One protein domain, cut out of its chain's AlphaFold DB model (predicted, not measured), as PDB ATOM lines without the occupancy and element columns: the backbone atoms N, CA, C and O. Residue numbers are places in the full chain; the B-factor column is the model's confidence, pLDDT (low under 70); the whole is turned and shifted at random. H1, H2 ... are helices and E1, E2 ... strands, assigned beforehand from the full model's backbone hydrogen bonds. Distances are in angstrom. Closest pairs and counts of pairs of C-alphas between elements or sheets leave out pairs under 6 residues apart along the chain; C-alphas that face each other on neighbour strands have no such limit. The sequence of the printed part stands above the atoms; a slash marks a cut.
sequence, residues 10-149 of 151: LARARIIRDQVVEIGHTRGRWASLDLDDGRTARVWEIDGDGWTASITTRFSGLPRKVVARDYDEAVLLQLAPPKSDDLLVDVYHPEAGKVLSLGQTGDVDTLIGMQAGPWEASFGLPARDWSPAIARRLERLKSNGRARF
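What this domain is: This is residues 10 to 149 of the 151 residues of an uncharacterized protein of Sphingomonas sp. ABOLH (UniProt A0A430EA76). A twisted sheet of six strands forms a wall, and one long helix, H1, is laid across one of its faces. The short helix H3 sits near H1 at one end of the domain, where H4 points away and residues 142 to 149, of which 142 to 147 belong to H4, stick out; a long loop, residues 58 to 72, and the tiny helix H2 after it lie at the opposite end. The printed part has 140 residues with four named helices and six named strands, in the order H1 E1 E2 E3 H2 E4 E5 E6 H3 H4. The sheet runs E1 E2 E3 E4 E5 E6, all antiparallel, and the class is mixed, helices and strands. The whole is compact, with a radius of gyration of the C-alphas of 16.4 A, and only just elongated, spanning 51 by 34 by 27 A.

Where its parts are: Start with the sheet: E1 is residues 28 to 34, E2 40 to 48 with 23.5 A, E3 51 to 57, E4 86 to 93 with 23.7 A, E5 97 to 105 with 24.5 A, and E6 108 to 114. Find C-alpha 10 at (-31.519, -70.085, 36.842); from there H1 runs 24.8 A to residue 27. H2 is residues 73 to 76 and H3 is 118 to 123. H4, residues 132 to 147, runs 22.7 A to C-alpha 147 at (-15.722, -42.250, 14.785).

How they stand to each other: Look first at E1 E2 E3 and E4 E5 E6, two meanders, each strand the antiparallel neighbour of the one before. N 31 and O 43 of E1 and E2 are 2.9 A apart, within hydrogen-bond range, as are N 46 and O 53 of E2 and E3 at 2.8 A, N 54 and O 90 of E3 and E4 at 2.9 A, N 89 and O 102 of E4 and E5 at 2.9 A, and N 103 and O 110 of E5 and E6 at 2.9 A. H1 is on this sheet, giving two layers, a helix on one face of a sheet; its height over the sheet is 8.0 A, and it runs across the strands, at 89 degrees to E2 on the local plane. Its closest C-alphas to E2 are Gly 24 and Ile 46, 5.9 A, and to E6 Leu 10 and Leu 111, 6.1 A. With its residues 15 to 19 alone, H1 only just touches H3, with 3 pairs of C-alphas within 8 A, Ile 16 and Phe 123 the closest at 6.1 A. H3 only grazes the sheet, with residues 119 to 122. H2 and H4 are not on the sheet, and H3 and H4 are apart. Every O i to N i+4 pair is within hydrogen-bond range in H4, 13 of 14 in H1 and 0 of 2 in H3, where 3 of 3 O i to N i+3 pairs are; H2 is too short for an i+4 pair.

The domain as a whole: Look from Arg 69 to Phe 149 for the two C-alphas farthest apart, 52.7 A. The printed part has no cut, and the link E3 to H2 is long, with 15 residues. The mean pLDDT of the printed part is 76.1, and it is under 70 in residues 32 to 42, 57 to 85 and 145 to 149.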
ATOM      1  N   LEU A  10     -30.081 -70.042  36.583       94.69
ATOM      2  CA  LEU A  10     -31.519 -70.085  36.842       94.69
ATOM      3  C   LEU A  10     -31.870 -69.516  38.224       94.69
ATOM      4  O   LEU A  10     -32.791 -68.718  38.334       94.69
ATOM      5  N   ALA A  11     -31.116 -69.868  39.268       93.88
ATOM      6  CA  ALA A  11     -31.354 -69.331  40.608       93.88
ATOM      7  C   ALA A  11     -31.148 -67.806  40.665       93.88
ATOM      8  O   ALA A  11     -31.961 -67.097  41.250       93.88
ATOM      9  N   ARG A  12     -30.125 -67.284  39.980       94.81
ATOM     10  CA  ARG A  12     -29.917 -65.831  39.855       94.81
ATOM     11  C   ARG A  12     -31.064 -65.156  39.104       94.81
ATOM     12  O   ARG A  12     -31.543 -64.115  39.539       94.81
ATOM     13  N   ALA A  13     -31.524 -65.761  38.010       95.38
ATOM     14  CA  ALA A  13     -32.659 -65.261  37.241       95.38
ATOM     15  C   ALA A  13     -33.949 -65.190  38.076       95.38
ATOM     16  O   ALA A  13     -34.676 -64.210  37.956       95.38
ATOM     17  N   ARG A  14     -34.201 -66.177  38.947       94.75
ATOM     18  CA  ARG A  14     -35.348 -66.179  39.873       94.75
ATOM     19  C   ARG A  14     -35.300 -65.015  40.857       94.75
ATOM     20  O   ARG A  14     -36.272 -64.285  40.956       94.75
ATOM     21  N   ILE A  15     -34.149 -64.787  41.494       94.94
ATOM     22  CA  ILE A  15     -33.967 -63.646  42.411       94.94
ATOM     23  C   ILE A  15     -34.264 -62.324  41.695       94.94
ATOM     24  O   ILE A  15     -34.971 -61.474  42.229       94.94
ATOM     25  N   ILE A  16     -33.752 -62.164  40.472       94.69
ATOM     26  CA  ILE A  16     -33.996 -60.959  39.673       94.69
ATOM     27  C   ILE A  16     -35.481 -60.840  39.314       94.69
ATOM     28  O   ILE A  16     -36.041 -59.762  39.467       94.69
ATOM     29  N   ARG A  17     -36.136 -61.924  38.872       92.56
ATOM     30  CA  ARG A  17     -37.582 -61.944  38.591       92.56
ATOM     31  C   ARG A  17     -38.379 -61.485  39.806       92.56
ATOM     32  O   ARG A  17     -39.212 -60.600  39.658       92.56
ATOM     33  N   ASP A  18     -38.114 -62.056  40.975       91.69
ATOM     34  CA  ASP A  18     -38.876 -61.771  42.194       91.69
ATOM     35  C   ASP A  18     -38.752 -60.293  42.581       91.69
ATOM     36  O   ASP A  18     -39.759 -59.631  42.823       91.69
ATOM     37  N   GLN A  19     -37.539 -59.734  42.510       92.19
ATOM     38  CA  GLN A  19     -37.321 -58.305  42.742       92.19
ATOM     39  C   GLN A  19     -37.953 -57.421  41.662       92.19
ATOM     40  O   GLN A  19     -38.501 -56.370  41.975       92.19
ATOM     41  N   VAL A  20     -37.902 -57.815  40.386       90.38
ATOM     42  CA  VAL A  20     -38.570 -57.071  39.304       90.38
ATOM     43  C   VAL A  20     -40.078 -57.047  39.532       90.38
ATOM     44  O   VAL A  20     -40.685 -55.991  39.391       90.38
ATOM     45  N   VAL A  21     -40.689 -58.169  39.917       87.12
ATOM     46  CA  VAL A  21     -42.117 -58.234  40.250       87.12
ATOM     47  C   VAL A  21     -42.425 -57.326  41.443       87.12
ATOM     48  O   VAL A  21     -43.323 -56.491  41.345       87.12
ATOM     49  N   GLU A  22     -41.638 -57.409  42.520       87.25
ATOM     50  CA  GLU A  22     -41.773 -56.567  43.716       87.25
ATOM     51  C   GLU A  22     -41.683 -55.066  43.390       87.25
ATOM     52  O   GLU A  22     -42.576 -54.290  43.733       87.25
ATOM     53  N   ILE A  23     -40.656 -54.647  42.648       85.31
ATOM     54  CA  ILE A  23     -40.496 -53.260  42.185       85.31
ATOM     55  C   ILE A  23     -41.647 -52.878  41.249       85.31
ATOM     56  O   ILE A  23     -42.169 -51.764  41.316       85.31
ATOM     57  N   GLY A  24     -42.087 -53.809  40.405       83.25
ATOM     58  CA  GLY A  24     -43.214 -53.635  39.503       83.25
ATOM     59  C   GLY A  24     -44.505 -53.264  40.219       83.25
ATOM     60  O   GLY A  24     -45.275 -52.488  39.662       83.25
ATOM     61  N   HIS A  25     -44.717 -53.725  41.454       80.88
ATOM     62  CA  HIS A  25     -45.869 -53.326  42.268       80.88
ATOM     63  C   HIS A  25     -45.851 -51.851  42.689       80.88
ATOM     64  O   HIS A  25     -46.911 -51.300  42.972       80.88
ATOM     65  N   THR A  26     -44.682 -51.208  42.738       81.25
ATOM     66  CA  THR A  26     -44.538 -49.829  43.244       81.25
ATOM     67  C   THR A  26     -44.226 -48.810  42.152       81.25
ATOM     68  O   THR A  26     -44.671 -47.668  42.236       81.25
ATOM     69  N   ARG A  27     -43.457 -49.205  41.132       82.00
ATOM     70  CA  ARG A  27     -42.907 -48.308  40.099       82.00
ATOM     71  C   ARG A  27     -43.334 -48.662  38.675       82.00
ATOM     72  O   ARG A  27     -42.965 -47.947  37.746       82.00
ATOM     73  N   GLY A  28     -44.041 -49.771  38.482       81.19
ATOM     74  CA  GLY A  28     -44.411 -50.223  37.147       81.19
ATOM     75  C   GLY A  28     -45.593 -49.465  36.544       81.19
ATOM     76  O   GLY A  28     -46.381 -48.836  37.250       81.19
ATOM     77  N   ARG A  29     -45.712 -49.530  35.218       81.75
ATOM     78  CA  ARG A  29     -46.818 -48.941  34.455       81.75
ATOM     79  C   ARG A  29     -47.157 -49.784  33.235       81.75
ATOM     80  O   ARG A  29     -46.306 -50.474  32.680       81.75
ATOM     81  N   TRP A  30     -48.386 -49.670  32.745       77.62
ATOM     82  CA  TRP A  30     -48.739 -50.256  31.455       77.62
ATOM     83  C   TRP A  30     -48.180 -49.430  30.299       77.62
ATOM     84  O   TRP A  30     -48.468 -48.239  30.193       77.62
ATOM     85  N   ALA A  31     -47.489 -50.100  29.386       73.44
ATOM     86  CA  ALA A  31     -47.048 -49.557  28.111       73.44
ATOM     87  C   ALA A  31     -47.582 -50.394  26.942       73.44
ATOM     88  O   ALA A  31     -47.931 -51.571  27.092       73.44
ATOM     89  N   SER A  32     -47.671 -49.761  25.777       67.56
ATOM     90  CA  SER A  32     -47.997 -50.426  24.517       67.56
ATOM     91  C   SER A  32     -46.710 -50.942  23.881       67.56
ATOM     92  O   SER A  32     -45.763 -50.183  23.713       67.56
ATOM     93  N   LEU A  33     -46.689 -52.219  23.513       63.50
ATOM     94  CA  LEU A  33     -45.627 -52.846  22.737       63.50
ATOM     95  C   LEU A  33     -46.159 -53.153  21.342       63.50
ATOM     96  O   LEU A  33     -47.018 -54.025  21.187       63.50
ATOM     97  N   ASP A  34     -45.638 -52.457  20.341       59.47
ATOM     98  CA  ASP A  34     -45.935 -52.757  18.945       59.47
ATOM     99  C   ASP A  34     -45.124 -53.967  18.484       59.47
ATOM    100  O   ASP A  34     -43.924 -54.084  18.735       59.47
ATOM    101  N   LEU A  35     -45.811 -54.898  17.839       55.72
ATOM    102  CA  LEU A  35     -45.256 -56.140  17.330       55.72
ATOM    103  C   LEU A  35     -45.120 -56.037  15.817       55.72
ATOM    104  O   LEU A  35     -45.946 -55.407  15.155       55.72
ATOM    105  N   ASP A  36     -44.116 -56.721  15.273       51.12
ATOM    106  CA  ASP A  36     -43.751 -56.659  13.851       51.12
ATOM    107  C   ASP A  36     -44.889 -57.055  12.890       51.12
ATOM    108  O   ASP A  36     -44.848 -56.728  11.707       51.12
ATOM    109  N   ASP A  37     -45.936 -57.726  13.380       58.66
ATOM    110  CA  ASP A  37     -47.131 -58.086  12.613       58.66
ATOM    111  C   ASP A  37     -48.306 -57.104  12.765       58.66
ATOM    112  O   ASP A  37     -49.456 -57.441  12.473       58.66
ATOM    113  N   GLY A  38     -48.029 -55.879  13.222       43.00
ATOM    114  CA  GLY A  38     -49.014 -54.800  13.346       43.00
ATOM    115  C   GLY A  38     -49.986 -54.978  14.513       43.00
ATOM    116  O   GLY A  38     -51.001 -54.284  14.591       43.00
ATOM    117  N   ARG A  39     -49.711 -55.918  15.422       49.09
ATOM    118  CA  ARG A  39     -50.461 -56.070  16.670       49.09
ATOM    119  C   ARG A  39     -49.805 -55.250  17.770       49.09
ATOM    120  O   ARG A  39     -48.589 -55.243  17.896       49.09
ATOM    121  N   THR A  40     -50.618 -54.657  18.632       49.31
ATOM    122  CA  THR A  40     -50.138 -53.998  19.850       49.31
ATOM    123  C   THR A  40     -50.473 -54.874  21.056       49.31
ATOM    124  O   THR A  40     -51.630 -55.258  21.257       49.31
ATOM    125  N   ALA A  41     -49.464 -55.223  21.851       63.00
ATOM    126  CA  ALA A  41     -49.610 -55.868  23.152       63.00
ATOM    127  C   ALA A  41     -49.506 -54.833  24.275       63.00
ATOM    128  O   ALA A  41     -48.894 -53.785  24.100       63.00
ATOM    129  N   ARG A  42     -50.085 -55.117  25.447       64.56
ATOM    130  CA  ARG A  42     -49.816 -54.328  26.657       64.56
ATOM    131  C   ARG A  42     -48.799 -55.063  27.508       64.56
ATOM    132  O   ARG A  42     -48.972 -56.248  27.790       64.56
ATOM    133  N   VAL A  43     -47.759 -54.352  27.905       74.00
ATOM    134  CA  VAL A  43     -46.691 -54.869  28.756       74.00
ATOM    135  C   VAL A  43     -46.605 -54.020  30.013       74.00
ATOM    136  O   VAL A  43     -46.892 -52.823  29.980       74.00
ATOM    137  N   TRP A  44     -46.255 -54.642  31.131       81.69
ATOM    138  CA  TRP A  44     -46.001 -53.914  32.365       81.69
ATOM    139  C   TRP A  44     -44.530 -53.510  32.382       81.69
ATOM    140  O   TRP A  44     -43.661 -54.347  32.624       81.69
ATOM    141  N   GLU A  45     -44.256 -52.258  32.036       84.06
ATOM    142  CA  GLU A  45     -42.917 -51.678  32.025       84.06
ATOM    143  C   GLU A  45     -42.511 -51.195  33.407       84.06
ATOM    144  O   GLU A  45     -43.315 -50.658  34.168       84.06
ATOM    145  N   ILE A  46     -41.232 -51.365  33.708       86.31
ATOM    146  CA  ILE A  46     -40.623 -50.987  34.972       86.31
ATOM    147  C   ILE A  46     -39.336 -50.243  34.649       86.31
ATOM    148  O   ILE A  46     -38.438 -50.804  34.018       86.31
ATOM    149  N   ASP A  47     -39.239 -49.005  35.124       84.69
ATOM    150  CA  ASP A  47     -38.016 -48.213  35.044       84.69
ATOM    151  C   ASP A  47     -37.247 -48.336  36.360       84.69
ATOM    152  O   ASP A  47     -37.650 -47.796  37.400       84.69
ATOM    153  N   GLY A  48     -36.141 -49.068  36.307       76.25
ATOM    154  CA  GLY A  48     -35.186 -49.206  37.394       76.25
ATOM    155  C   GLY A  48     -34.017 -48.235  37.265       76.25
ATOM    156  O   GLY A  48     -33.825 -47.552  36.256       76.25
ATOM    157  N   ASP A  49     -33.198 -48.182  38.306       78.94
ATOM    158  CA  ASP A  49     -32.063 -47.267  38.362       78.94
ATOM    159  C   ASP A  49     -30.919 -47.821  37.491       78.94
ATOM    160  O   ASP A  49     -30.071 -48.597  37.938       78.94
ATOM    161  N   GLY A  50     -30.940 -47.461  36.204       79.19
ATOM    162  CA  GLY A  50     -29.973 -47.916  35.197       79.19
ATOM    163  C   GLY A  50     -30.373 -49.187  34.439       79.19
ATOM    164  O   GLY A  50     -29.537 -49.762  33.742       79.19
ATOM    165  N   TRP A  51     -31.628 -49.628  34.541       87.75
ATOM    166  CA  TRP A  51     -32.185 -50.747  33.774       87.75
ATOM    167  C   TRP A  51     -33.681 -50.543  33.534       87.75
ATOM    168  O   TRP A  51     -34.336 -49.803  34.261       87.75
ATOM    169  N   THR A  52     -34.234 -51.222  32.536       89.38
ATOM    170  CA  THR A  52     -35.688 -51.320  32.353       89.38
ATOM    171  C   THR A  52     -36.102 -52.780  32.291       89.38
ATOM    172  O   THR A  52     -35.305 -53.643  31.923       89.38
ATOM    173  N   ALA A  53     -37.323 -53.097  32.704       87.56
ATOM    174  CA  ALA A  53     -37.870 -54.438  32.562       87.56
ATOM    175  C   ALA A  53     -39.293 -54.397  32.035       87.56
ATOM    176  O   ALA A  53     -39.996 -53.398  32.169       87.56
ATOM    177  N   SER A  54     -39.716 -55.513  31.461       86.94
ATOM    178  CA  SER A  54     -41.095 -55.729  31.054       86.94
ATOM    179  C   SER A  54     -41.598 -57.057  31.598       86.94
ATOM    180  O   SER A  54     -40.922 -58.078  31.442       86.94
ATOM    181  N   ILE A  55     -42.797 -57.047  32.180       84.50
ATOM    182  CA  ILE A  55     -43.539 -58.250  32.563       84.50
ATOM    183  C   ILE A  55     -44.687 -58.441  31.575       84.50
ATOM    184  O   ILE A  55     -45.489 -57.534  31.331       84.50
ATOM    185  N   THR A  56     -44.772 -59.640  31.010       79.06
ATOM    186  CA  THR A  56     -45.852 -60.050  30.105       79.06
ATOM    187  C   THR A  56     -46.456 -61.367  30.577       79.06
ATOM    188  O   THR A  56     -45.800 -62.133  31.276       79.06
ATOM    189  N   THR A  57     -47.715 -61.625  30.228       69.44
ATOM    190  CA  THR A  57     -48.430 -62.856  30.607       69.44
ATOM    191  C   THR A  57     -48.896 -63.622  29.376       69.44
ATOM    192  O   THR A  57     -49.161 -63.011  28.339       69.44
ATOM    193  N   ARG A  58     -49.026 -64.952  29.516       58.19
ATOM    194  CA  ARG A  58     -49.344 -65.964  28.481       58.19
ATOM    195  C   ARG A  58     -48.212 -66.280  27.494       58.19
ATOM    196  O   ARG A  58     -48.052 -65.657  26.445       58.19
ATOM    197  N   PHE A  59     -47.516 -67.380  27.780       48.88
ATOM    198  CA  PHE A  59     -46.495 -67.996  26.936       48.88
ATOM    199  C   PHE A  59     -47.142 -68.893  25.858       48.88
ATOM    200  O   PHE A  59     -47.218 -70.108  25.985       48.88
ATOM    201  N   SER A  60     -47.657 -68.309  24.771       37.31
ATOM    202  CA  SER A  60     -48.046 -69.097  23.584       37.31
ATOM    203  C   SER A  60     -47.574 -68.442  22.289       37.31
ATOM    204  O   SER A  60     -48.364 -68.042  21.440       37.31
ATOM    205  N   GLY A  61     -46.254 -68.312  22.156       38.44
ATOM    206  CA  GLY A  61     -45.563 -68.095  20.878       38.44
ATOM    207  C   GLY A  61     -45.705 -66.723  20.222       38.44
ATOM    208  O   GLY A  61     -44.831 -66.348  19.459       38.44
ATOM    209  N   LEU A  62     -46.734 -65.947  20.530       30.81
ATOM    210  CA  LEU A  62     -46.926 -64.573  20.092       30.81
ATOM    211  C   LEU A  62     -47.869 -63.897  21.096       30.81
ATOM    212  O   LEU A  62     -48.767 -64.573  21.610       30.81
ATOM    213  N   PRO A  63     -47.745 -62.587  21.355       36.62
ATOM    214  CA  PRO A  63     -48.707 -61.881  22.192       36.62
ATOM    215  C   PRO A  63     -50.104 -62.028  21.588       36.62
ATOM    216  O   PRO A  63     -50.397 -61.542  20.493       36.62
ATOM    217  N   ARG A  64     -50.978 -62.779  22.261       39.62
ATOM    218  CA  ARG A  64     -52.369 -62.902  21.831       39.62
ATOM    219  C   ARG A  64     -53.094 -61.621  22.209       39.62
ATOM    220  O   ARG A  64     -52.901 -61.094  23.299       39.62
ATOM    221  N   LYS A  65     -53.955 -61.151  21.305       38.41
ATOM    222  CA  LYS A  65     -54.900 -60.059  21.545       38.41
ATOM    223  C   LYS A  65     -55.661 -60.378  22.838       38.41
ATOM    224  O   LYS A  65     -56.457 -61.317  22.869       38.41
ATOM    225  N   VAL A  66     -55.351 -59.667  23.919       37.19
ATOM    226  CA  VAL A  66     -56.022 -59.862  25.204       37.19
ATOM    227  C   VAL A  66     -57.424 -59.283  25.056       37.19
ATOM    228  O   VAL A  66     -57.599 -58.071  24.956       37.19
ATOM    229  N   VAL A  67     -58.433 -60.151  24.976       39.38
ATOM    230  CA  VAL A  67     -59.828 -59.732  25.139       39.38
ATOM    231  C   VAL A  67     -59.991 -59.406  26.619       39.38
ATOM    232  O   VAL A  67     -59.851 -60.282  27.466       39.38
ATOM    233  N   ALA A  68     -60.241 -58.132  26.910       40.06
ATOM    234  CA  ALA A  68     -60.202 -57.509  28.233       40.06
ATOM    235  C   ALA A  68     -61.124 -58.120  29.314       40.06
ATOM    236  O   ALA A  68     -61.155 -57.605  30.420       40.06
ATOM    237  N   ARG A  69     -61.894 -59.178  29.032       36.94
ATOM    238  CA  ARG A  69     -62.889 -59.697  29.984       36.94
ATOM    239  C   ARG A  69     -62.320 -60.578  31.099       36.94
ATOM    240  O   ARG A  69     -62.909 -60.577  32.169       36.94
ATOM    241  N   ASP A  70     -61.184 -61.244  30.883       40.97
ATOM    242  CA  ASP A  70     -60.633 -62.217  31.851       40.97
ATOM    243  C   ASP A  70     -59.353 -61.733  32.565       40.97
ATOM    244  O   ASP A  70     -58.711 -62.495  33.279       40.97
ATOM    245  N   TYR A  71     -58.943 -60.480  32.347       44.22
ATOM    246  CA  TYR A  71     -57.764 -59.862  32.967       44.22
ATOM    247  C   TYR A  71     -58.233 -58.789  33.950       44.22
ATOM    248  O   TYR A  71     -58.298 -57.621  33.583       44.22
ATOM    249  N   ASP A  72     -58.632 -59.243  35.144       49.75
ATOM    250  CA  ASP A  72     -59.043 -58.507  36.351       49.75
ATOM    251  C   ASP A  72     -59.100 -56.973  36.246       49.75
ATOM    252  O   ASP A  72     -58.097 -56.309  35.978       49.75
ATOM    253  N   GLU A  73     -60.248 -56.385  36.589       45.09
ATOM    254  CA  GLU A  73     -60.500 -54.933  36.597       45.09
ATOM    255  C   GLU A  73     -59.374 -54.091  37.242       45.09
ATOM    256  O   GLU A  73     -59.134 -52.967  36.808       45.09
ATOM    257  N   ALA A  74     -58.604 -54.629  38.196       44.53
ATOM    258  CA  ALA A  74     -57.435 -53.965  38.790       44.53
ATOM    259  C   ALA A  74     -56.269 -53.717  37.802       44.53
ATOM    260  O   ALA A  74     -55.595 -52.686  37.874       44.53
ATOM    261  N   VAL A  75     -56.041 -54.638  36.860       51.84
ATOM    262  CA  VAL A  75     -55.050 -54.512  35.779       51.84
ATOM    263  C   VAL A  75     -55.520 -53.484  34.747       51.84
ATOM    264  O   VAL A  75     -54.728 -52.650  34.300       51.84
ATOM    265  N   LEU A  76     -56.814 -53.474  34.412       49.22
ATOM    266  CA  LEU A  76     -57.405 -52.502  33.483       49.22
ATOM    267  C   LEU A  76     -57.414 -51.074  34.040       49.22
ATOM    268  O   LEU A  76     -57.176 -50.130  33.283       49.22
ATOM    269  N   LEU A  77     -57.601 -50.926  35.353       50.53
ATOM    270  CA  LEU A  77     -57.515 -49.652  36.072       50.53
ATOM    271  C   LEU A  77     -56.069 -49.171  36.303       50.53
ATOM    272  O   LEU A  77     -55.875 -48.116  36.896       50.53
ATOM    273  N   GLN A  78     -55.062 -49.887  35.782       54.16
ATOM    274  CA  GLN A  78     -53.634 -49.547  35.877       54.16
ATOM    275  C   GLN A  78     -53.045 -49.607  37.296       54.16
ATOM    276  O   GLN A  78     -52.035 -48.964  37.566       54.16
ATOM    277  N   LEU A  79     -53.648 -50.378  38.203       54.50
ATOM    278  CA  LEU A  79     -53.312 -50.320  39.630       54.50
ATOM    279  C   LEU A  79     -52.361 -51.427  40.104       54.50
ATOM    280  O   LEU A  79     -51.925 -51.385  41.252       54.50
ATOM    281  N   ALA A  80     -52.044 -52.427  39.271       60.12
ATOM    282  CA  ALA A  80     -51.165 -53.531  39.663       60.12
ATOM    283  C   ALA A  80     -50.490 -54.237  38.468       60.12
ATOM    284  O   ALA A  80     -51.086 -54.299  37.384       60.12
ATOM    285  N   PRO A  81     -49.295 -54.837  38.672       61.50
ATOM    286  CA  PRO A  81     -48.711 -55.778  37.725       61.50
ATOM    287  C   PRO A  81     -49.641 -56.981  37.508       61.50
ATOM    288  O   PRO A  81     -50.449 -57.321  38.382       61.50
ATOM    289  N   PRO A  82     -49.535 -57.645  36.350       64.38
ATOM    290  CA  PRO A  82     -50.394 -58.769  36.026       64.38
ATOM    291  C   PRO A  82     -50.220 -59.928  37.021       64.38
ATOM    292  O   PRO A  82     -49.116 -60.428  37.220       64.38
ATOM    293  N   LYS A  83     -51.335 -60.382  37.606       62.72
ATOM    294  CA  LYS A  83     -51.402 -61.607  38.411       62.72
ATOM    295  C   LYS A  83     -51.626 -62.789  37.474       62.72
ATOM    296  O   LYS A  83     -52.728 -62.979  36.969       62.72
ATOM    297  N   SER A  84     -50.578 -63.543  37.178       69.31
ATOM    298  CA  SER A  84     -50.686 -64.780  36.410       69.31
ATOM    299  C   SER A  84     -49.600 -65.739  36.853       69.31
ATOM    300  O   SER A  84     -48.480 -65.307  37.112       69.31
ATOM    301  N   ASP A  85     -49.932 -67.025  36.876       69.62
ATOM    302  CA  ASP A  85     -48.956 -68.099  37.068       69.62
ATOM    303  C   ASP A  85     -48.042 -68.263  35.835       69.62
ATOM    304  O   ASP A  85     -47.006 -68.924  35.899       69.62
ATOM    305  N   ASP A  86     -48.403 -67.622  34.716       78.94
ATOM    306  CA  ASP A  86     -47.639 -67.606  33.476       78.94
ATOM    307  C   ASP A  86     -47.051 -66.214  33.223       78.94
ATOM    308  O   ASP A  86     -47.754 -65.291  32.792       78.94
ATOM    309  N   LEU A  87     -45.744 -66.069  33.431       82.56
ATOM    310  CA  LEU A  87     -45.035 -64.793  33.335       82.56
ATOM    311  C   LEU A  87     -43.846 -64.902  32.386       82.56
ATOM    312  O   LEU A  87     -43.144 -65.904  32.352       82.56
ATOM    313  N   LEU A  88     -43.568 -63.835  31.649       86.00
ATOM    314  CA  LEU A  88     -42.282 -63.616  31.002       86.00
ATOM    315  C   LEU A  88     -41.721 -62.293  31.506       86.00
ATOM    316  O   LEU A  88     -42.338 -61.242  31.321       86.00
ATOM    317  N   VAL A  89     -40.546 -62.377  32.128       89.69
ATOM    318  CA  VAL A  89     -39.778 -61.233  32.612       89.69
ATOM    319  C   VAL A  89     -38.559 -61.039  31.727       89.69
ATOM    320  O   VAL A  89     -37.662 -61.885  31.684       89.69
ATOM    321  N   ASP A  90     -38.520 -59.893  31.058       90.62
ATOM    322  CA  ASP A  90     -37.361 -59.431  30.308       90.62
ATOM    323  C   ASP A  90     -36.726 -58.235  31.016       90.62
ATOM    324  O   ASP A  90     -37.431 -57.305  31.403       90.62
ATOM    325  N   VAL A  91     -35.396 -58.234  31.143       91.00
ATOM    326  CA  VAL A  91     -34.626 -57.106  31.699       91.00
ATOM    327  C   VAL A  91     -33.657 -56.590  30.651       91.00
ATOM    328  O   VAL A  91     -32.971 -57.365  29.974       91.00
ATOM    329  N   TYR A  92     -33.571 -55.272  30.551       90.25
ATOM    330  CA  TYR A  92     -32.784 -54.535  29.584       90.25
ATOM    331  C   TYR A  92     -31.809 -53.604  30.299       90.25
ATOM    332  O   TYR A  92     -32.171 -52.831  31.183       90.25
ATOM    333  N   HIS A  93     -30.553 -53.662  29.872       89.88
ATOM    334  CA  HIS A  93     -29.529 -52.705  30.251       89.88
ATOM    335  C   HIS A  93     -29.367 -51.668  29.123       89.88
ATOM    336  O   HIS A  93     -29.259 -52.085  27.963       89.88
ATOM    337  N   PRO A  94     -29.266 -50.357  29.416       81.19
ATOM    338  CA  PRO A  94     -29.235 -49.291  28.407       81.19
ATOM    339  C   PRO A  94     -28.188 -49.501  27.307       81.19
ATOM    340  O   PRO A  94     -28.454 -49.291  26.128       81.19
ATOM    341  N   GLU A  95     -27.000 -49.978  27.681       83.56
ATOM    342  CA  GLU A  95     -25.896 -50.167  26.730       83.56
ATOM    343  C   GLU A  95     -25.850 -51.563  26.089       83.56
ATOM    344  O   GLU A  95     -25.291 -51.740  25.005       83.56
ATOM    345  N   ALA A  96     -26.411 -52.579  26.752       84.06
ATOM    346  CA  ALA A  96     -26.271 -53.975  26.326       84.06
ATOM    347  C   ALA A  96     -27.543 -54.536  25.668       84.06
ATOM    348  O   ALA A  96     -27.483 -55.566  24.989       84.06
ATOM    349  N   GLY A  97     -28.677 -53.844  25.809       87.88
ATOM    350  CA  GLY A  97     -29.995 -54.331  25.417       87.88
ATOM    351  C   GLY A  97     -30.511 -55.386  26.394       87.88
ATOM    352  O   GLY A  97     -30.235 -55.315  27.589       87.88
ATOM    353  N   LYS A  98     -31.257 -56.376  25.893       87.94
ATOM    354  CA  LYS A  98     -31.818 -57.455  26.719       87.94
ATOM    355  C   LYS A  98     -30.708 -58.296  27.358       87.94
ATOM    356  O   LYS A  98     -29.905 -58.912  26.654       87.94
ATOM    357  N   VAL A  99     -30.681 -58.338  28.687       93.25
ATOM    358  CA  VAL A  99     -29.695 -59.074  29.496       93.25
ATOM    359  C   VAL A  99     -30.299 -60.264  30.237       93.25
ATOM    360  O   VAL A  99     -29.560 -61.187  30.579       93.25
ATOM    361  N   LEU A 100     -31.618 -60.296  30.427       94.19
ATOM    362  CA  LEU A 100     -32.349 -61.425  31.003       94.19
ATOM    363  C   LEU A 100     -33.663 -61.643  30.259       94.19
ATOM    364  O   LEU A 100     -34.302 -60.681  29.841       94.19
ATOM    365  N   SER A 101     -34.039 -62.909  30.131       93.31
ATOM    366  CA  SER A 101     -35.349 -63.377  29.707       93.31
ATOM    367  C   SER A 101     -35.654 -64.676  30.454       93.31
ATOM    368  O   SER A 101     -34.948 -65.680  30.278       93.31
ATOM    369  N   LEU A 102     -36.649 -64.639  31.337       92.94
ATOM    370  CA  LEU A 102     -37.090 -65.774  32.144       92.94
ATOM    371  C   LEU A 102     -38.598 -65.950  31.973       92.94
ATOM    372  O   LEU A 102     -39.362 -65.029  32.254       92.94
ATOM    373  N   GLY A 103     -39.003 -67.134  31.520       89.06
ATOM    374  CA  GLY A 103     -40.398 -67.555  31.509       89.06
ATOM    375  C   GLY A 103     -40.736 -68.356  32.764       89.06
ATOM    376  O   GLY A 103     -39.910 -69.140  33.227       89.06
ATOM    377  N   GLN A 104     -41.948 -68.192  33.268       86.69
ATOM    378  CA  GLN A 104     -42.576 -69.013  34.292       86.69
ATOM    379  C   GLN A 104     -43.897 -69.543  33.729       86.69
ATOM    380  O   GLN A 104     -44.615 -68.817  33.038       86.69
ATOM    381  N   THR A 105     -44.193 -70.812  33.984       84.88
ATOM    382  CA  THR A 105     -45.467 -71.453  33.646       84.88
ATOM    383  C   THR A 105     -45.871 -72.347  34.807       84.88
ATOM    384  O   THR A 105     -45.240 -73.383  35.038       84.88
ATOM    385  N   GLY A 106     -46.869 -71.920  35.581       83.06
ATOM    386  CA  GLY A 106     -47.130 -72.510  36.895       83.06
ATOM    387  C   GLY A 106     -45.898 -72.389  37.800       83.06
ATOM    388  O   GLY A 106     -45.327 -71.311  37.961       83.06
ATOM    389  N   ASP A 107     -45.435 -73.522  38.326       83.94
ATOM    390  CA  ASP A 107     -44.234 -73.607  39.174       83.94
ATOM    391  C   ASP A 107     -42.932 -73.858  38.387       83.94
ATOM    392  O   ASP A 107     -41.856 -74.046  38.967       83.94
ATOM    393  N   VAL A 108     -43.006 -73.913  37.054       86.56
ATOM    394  CA  VAL A 108     -41.866 -74.259  36.200       86.56
ATOM    395  C   VAL A 108     -41.225 -73.003  35.628       86.56
ATOM    396  O   VAL A 108     -41.845 -72.264  34.868       86.56
ATOM    397  N   ASP A 109     -39.938 -72.819  35.921       90.31
ATOM    398  CA  ASP A 109     -39.135 -71.740  35.350       90.31
ATOM    399  C   ASP A 109     -38.301 -72.205  34.160       90.31
ATOM    400  O   ASP A 109     -37.514 -73.152  34.249       90.31
ATOM    401  N   THR A 110     -38.405 -71.460  33.066       90.75
ATOM    402  CA  THR A 110     -37.644 -71.660  31.837       90.75
ATOM    403  C   THR A 110     -36.729 -70.466  31.598       90.75
ATOM    404  O   THR A 110     -37.166 -69.383  31.202       90.75
ATOM    405  N   LEU A 111     -35.425 -70.661  31.804       92.62
ATOM    406  CA  LEU A 111     -34.428 -69.648  31.465       92.62
ATOM    407  C   LEU A 111     -34.215 -69.598  29.949       92.62
ATOM    408  O   LEU A 111     -33.537 -70.455  29.386       92.62
ATOM    409  N   ILE A 112     -34.745 -68.556  29.310       92.19
ATOM    410  CA  ILE A 112     -34.613 -68.327  27.866       92.19
ATOM    411  C   ILE A 112     -33.232 -67.742  27.562       92.19
ATOM    412  O   ILE A 112     -32.530 -68.187  26.655       92.19
ATOM    413  N   GLY A 113     -32.802 -66.756  28.352       91.50
ATOM    414  CA  GLY A 113     -31.500 -66.126  28.181       91.50
ATOM    415  C   GLY A 113     -31.072 -65.326  29.399       91.50
ATOM    416  O   GLY A 113     -31.874 -64.656  30.031       91.50
ATOM    417  N   MET A 114     -29.783 -65.374  29.724       94.12
ATOM    418  CA  MET A 114     -29.186 -64.500  30.735       94.12
ATOM    419  C   MET A 114     -27.738 -64.219  30.377       94.12
ATOM    420  O   MET A 114     -26.958 -65.151  30.161       94.12
ATOM    421  N   GLN A 115     -27.383 -62.946  30.363       93.69
ATOM    422  CA  GLN A 115     -26.043 -62.466  30.100       93.69
ATOM    423  C   GLN A 115     -25.377 -62.088  31.420       93.69
ATOM    424  O   GLN A 115     -25.905 -61.268  32.167       93.69
ATOM    425  N   ALA A 116     -24.221 -62.685  31.713       92.19
ATOM    426  CA  ALA A 116     -23.439 -62.281  32.875       92.19
ATOM    427  C   ALA A 116     -22.967 -60.833  32.712       92.19
ATOM    428  O   ALA A 116     -22.581 -60.443  31.604       92.19
ATOM    429  N   GLY A 117     -23.002 -60.065  33.796       92.50
ATOM    430  CA  GLY A 117     -22.447 -58.720  33.812       92.50
ATOM    431  C   GLY A 117     -22.610 -57.996  35.149       92.50
ATOM    432  O   GLY A 117     -23.251 -58.506  36.070       92.50
ATOM    433  N   PRO A 118     -22.046 -56.782  35.258       92.44
ATOM    434  CA  PRO A 118     -22.079 -55.987  36.481       92.44
ATOM    435  C   PRO A 118     -23.489 -55.496  36.829       92.44
ATOM    436  O   PRO A 118     -23.755 -55.220  37.991       92.44
ATOM    437  N   TRP A 119     -24.403 -55.457  35.852       91.88
ATOM    438  CA  TRP A 119     -25.811 -55.083  36.030       91.88
ATOM    439  C   TRP A 119     -26.541 -55.916  37.094       91.88
ATOM    440  O   TRP A 119     -27.493 -55.449  37.707       91.88
ATOM    441  N   GLU A 120     -26.082 -57.143  37.353       93.06
ATOM    442  CA  GLU A 120     -26.668 -58.016  38.373       93.06
ATOM    443  C   GLU A 120     -26.530 -57.434  39.792       93.06
ATOM    444  O   GLU A 120     -27.316 -57.777  40.676       93.06
ATOM    445  N   ALA A 121     -25.578 -56.520  40.009       92.88
ATOM    446  CA  ALA A 121     -25.401 -55.825  41.282       92.88
ATOM    447  C   ALA A 121     -26.592 -54.929  41.651       92.88
ATOM    448  O   ALA A 121     -26.876 -54.774  42.838       92.88
ATOM    449  N   SER A 122     -27.338 -54.417  40.664       90.38
ATOM    450  CA  SER A 122     -28.586 -53.674  40.896       90.38
ATOM    451  C   SER A 122     -29.663 -54.517  41.587       90.38
ATOM    452  O   SER A 122     -30.604 -53.961  42.137       90.38
ATOM    453  N   PHE A 123     -29.500 -55.845  41.586       91.69
ATOM    454  CA  PHE A 123     -30.398 -56.812  42.217       91.69
ATOM    455  C   PHE A 123     -29.778 -57.468  43.467       91.69
ATOM    456  O   PHE A 123     -30.201 -58.533  43.918       91.69
ATOM    457  N   GLY A 124     -28.707 -56.875  44.013       91.06
ATOM    458  CA  GLY A 124     -28.003 -57.389  45.193       91.06
ATOM    459  C   GLY A 124     -27.165 -58.648  44.940       91.06
ATOM    460  O   GLY A 124     -26.658 -59.259  45.883       91.06
ATOM    461  N   LEU A 125     -26.990 -59.056  43.680       92.12
ATOM    462  CA  LEU A 125     -26.150 -60.194  43.322       92.12
ATOM    463  C   LEU A 125     -24.681 -59.765  43.152       92.12
ATOM    464  O   LEU A 125     -24.402 -58.626  42.785       92.12
ATOM    465  N   PRO A 126     -23.704 -60.672  43.344       90.25
ATOM    466  CA  PRO A 126     -22.307 -60.358  43.065       90.25
ATOM    467  C   PRO A 126     -22.120 -59.935  41.610       90.25
ATOM    468  O   PRO A 126     -22.534 -60.671  40.706       90.25
ATOM    469  N   ALA A 127     -21.461 -58.794  41.405       87.56
ATOM    470  CA  ALA A 127     -21.074 -58.323  40.085       87.56
ATOM    471  C   ALA A 127     -20.187 -59.359  39.380       87.56
ATOM    472  O   ALA A 127     -19.364 -60.037  40.004       87.56
ATOM    473  N   ARG A 128     -20.365 -59.477  38.065       90.31
ATOM    474  CA  ARG A 128     -19.557 -60.330  37.191       90.31
ATOM    475  C   ARG A 128     -19.083 -59.525  36.001       90.31
ATOM    476  O   ARG A 128     -19.728 -58.551  35.622       90.31
ATOM    477  N   ASP A 129     -18.005 -59.970  35.375       91.81
ATOM    478  CA  ASP A 129     -17.609 -59.405  34.093       91.81
ATOM    479  C   ASP A 129     -18.679 -59.670  33.034       91.81
ATOM    480  O   ASP A 129     -19.400 -60.677  33.070       91.81
ATOM    481  N   TRP A 130     -18.779 -58.749  32.076       93.06
ATOM    482  CA  TRP A 130     -19.634 -58.945  30.915       93.06
ATOM    483  C   TRP A 130     -19.242 -60.220  30.171       93.06
ATOM    484  O   TRP A 130     -18.060 -60.517  29.988       93.06
ATOM    485  N   SER A 131     -20.242 -60.950  29.671       90.56
ATOM    486  CA  SER A 131     -19.979 -62.060  28.755       90.56
ATOM    487  C   SER A 131     -19.119 -61.583  27.568       90.56
ATOM    488  O   SER A 131     -19.294 -60.448  27.108       90.56
ATOM    489  N   PRO A 132     -18.230 -62.426  27.000       92.00
ATOM    490  CA  PRO A 132     -17.359 -62.007  25.897       92.00
ATOM    491  C   PRO A 132     -18.117 -61.418  24.699       92.00
ATOM    492  O   PRO A 132     -17.613 -60.541  24.001       92.00
ATOM    493  N   ALA A 133     -19.343 -61.887  24.451       88.38
ATOM    494  CA  ALA A 133     -20.198 -61.365  23.391       88.38
ATOM    495  C   ALA A 133     -20.653 -59.921  23.664       88.38
ATOM    496  O   ALA A 133     -20.593 -59.087  22.758       88.38
ATOM    497  N   ILE A 134     -21.070 -59.615  24.898       90.44
ATOM    498  CA  ILE A 134     -21.434 -58.248  25.283       90.44
ATOM    499  C   ILE A 134     -20.199 -57.361  25.338       90.44
ATOM    500  O   ILE A 134     -20.246 -56.268  24.785       90.44
ATOM    501  N   ALA A 135     -19.093 -57.830  25.918       91.62
ATOM    502  CA  ALA A 135     -17.848 -57.067  25.977       91.62
ATOM    503  C   ALA A 135     -17.434 -56.571  24.577       91.62
ATOM    504  O   ALA A 135     -17.333 -55.365  24.354       91.62
ATOM    505  N   ARG A 136     -17.378 -57.477  23.587       91.38
ATOM    506  CA  ARG A 136     -17.102 -57.123  22.181       91.38
ATOM    507  C   ARG A 136     -18.134 -56.171  21.574       91.38
ATOM    508  O   ARG A 136     -17.816 -55.366  20.699       91.38
ATOM    509  N   ARG A 137     -19.408 -56.277  21.959       88.31
ATOM    510  CA  ARG A 137     -20.454 -55.351  21.494       88.31
ATOM    511  C   ARG A 137     -20.228 -53.948  22.057       88.31
ATOM    512  O   ARG A 137     -20.264 -52.993  21.287       88.31
ATOM    513  N   LEU A 138     -19.969 -53.834  23.356       88.12
ATOM    514  CA  LEU A 138     -19.717 -52.560  24.029       88.12
ATOM    515  C   LEU A 138     -18.448 -51.884  23.489       88.12
ATOM    516  O   LEU A 138     -18.455 -50.683  23.234       88.12
ATOM    517  N   GLU A 139     -17.386 -52.648  23.226       89.75
ATOM    518  CA  GLU A 139     -16.163 -52.144  22.584       89.75
ATOM    519  C   GLU A 139     -16.428 -51.567  21.187       89.75
ATOM    520  O   GLU A 139     -15.965 -50.467  20.863       89.75
ATOM    521  N   ARG A 140     -17.227 -52.262  20.365       86.94
ATOM    522  CA  ARG A 140     -17.625 -51.764  19.038       86.94
ATOM    523  C   ARG A 140     -18.454 -50.486  19.127       86.94
ATOM    524  O   ARG A 140     -18.222 -49.567  18.349       86.94
ATOM    525  N   LEU A 141     -19.381 -50.394  20.083       83.25
ATOM    526  CA  LEU A 141     -20.178 -49.181  20.294       83.25
ATOM    527  C   LEU A 141     -19.300 -47.989  20.689       83.25
ATOM    528  O   LEU A 141     -19.441 -46.916  20.106       83.25
ATOM    529  N   LYS A 142     -18.341 -48.186  21.602       82.69
ATOM    530  CA  LYS A 142     -17.368 -47.150  21.987       82.69
ATOM    531  C   LYS A 142     -16.518 -46.689  20.800       82.69
ATOM    532  O   LYS A 142     -16.273 -45.494  20.643       82.69
ATOM    533  N   SER A 143     -16.105 -47.623  19.947       80.94
ATOM    534  CA  SER A 143     -15.290 -47.337  18.760       80.94
ATOM    535  C   SER A 143     -16.076 -46.565  17.691       80.94
ATOM    536  O   SER A 143     -15.598 -45.557  17.177       80.94
ATOM    537  N   ASN A 144     -17.320 -46.968  17.421       75.19
ATOM    538  CA  ASN A 144     -18.188 -46.307  16.440       75.19
ATOM    539  C   ASN A 144     -18.713 -44.949  16.928       75.19
ATOM    540  O   ASN A 144     -18.888 -44.034  16.127       75.19
ATOM    541  N   GLY A 145     -18.940 -44.802  18.237       61.94
ATOM    542  CA  GLY A 145     -19.268 -43.518  18.851       61.94
ATOM    543  C   GLY A 145     -18.139 -42.505  18.665       61.94
ATOM    544  O   GLY A 145     -18.399 -41.386  18.246       61.94
ATOM    545  N   ARG A 146     -16.878 -42.917  18.869       55.75
ATOM    546  CA  ARG A 146     -15.700 -42.062  18.629       55.75
ATOM    547  C   ARG A 146     -15.525 -41.663  17.161       55.75
ATOM    548  O   ARG A 146     -15.156 -40.525  16.900       55.75
ATOM    549  N   ALA A 147     -15.829 -42.553  16.215       53.69
ATOM    550  CA  ALA A 147     -15.722 -42.250  14.785       53.69
ATOM    551  C   ALA A 147     -16.695 -41.146  14.322       53.69
ATOM    552  O   ALA A 147     -16.352 -40.361  13.446       53.69
ATOM    553  N   ARG A 148     -17.882 -41.035  14.939       50.25
ATOM    554  CA  ARG A 148     -18.891 -40.017  14.587       50.25
ATOM    555  C   ARG A 148     -18.573 -38.594  15.061       50.25
ATOM    556  O   ARG A 148     -19.216 -37.669  14.587       50.25
ATOM    557  N   PHE A 149     -17.611 -38.412  15.968       44.69
ATOM    558  CA  PHE A 149     -17.195 -37.088  16.464       44.69
ATOM    559  C   PHE A 149     -15.831 -36.637  15.921       44.69
ATOM    560  O   PHE A 149     -15.319 -35.602  16.337       44.69
TER     561      PHE A 149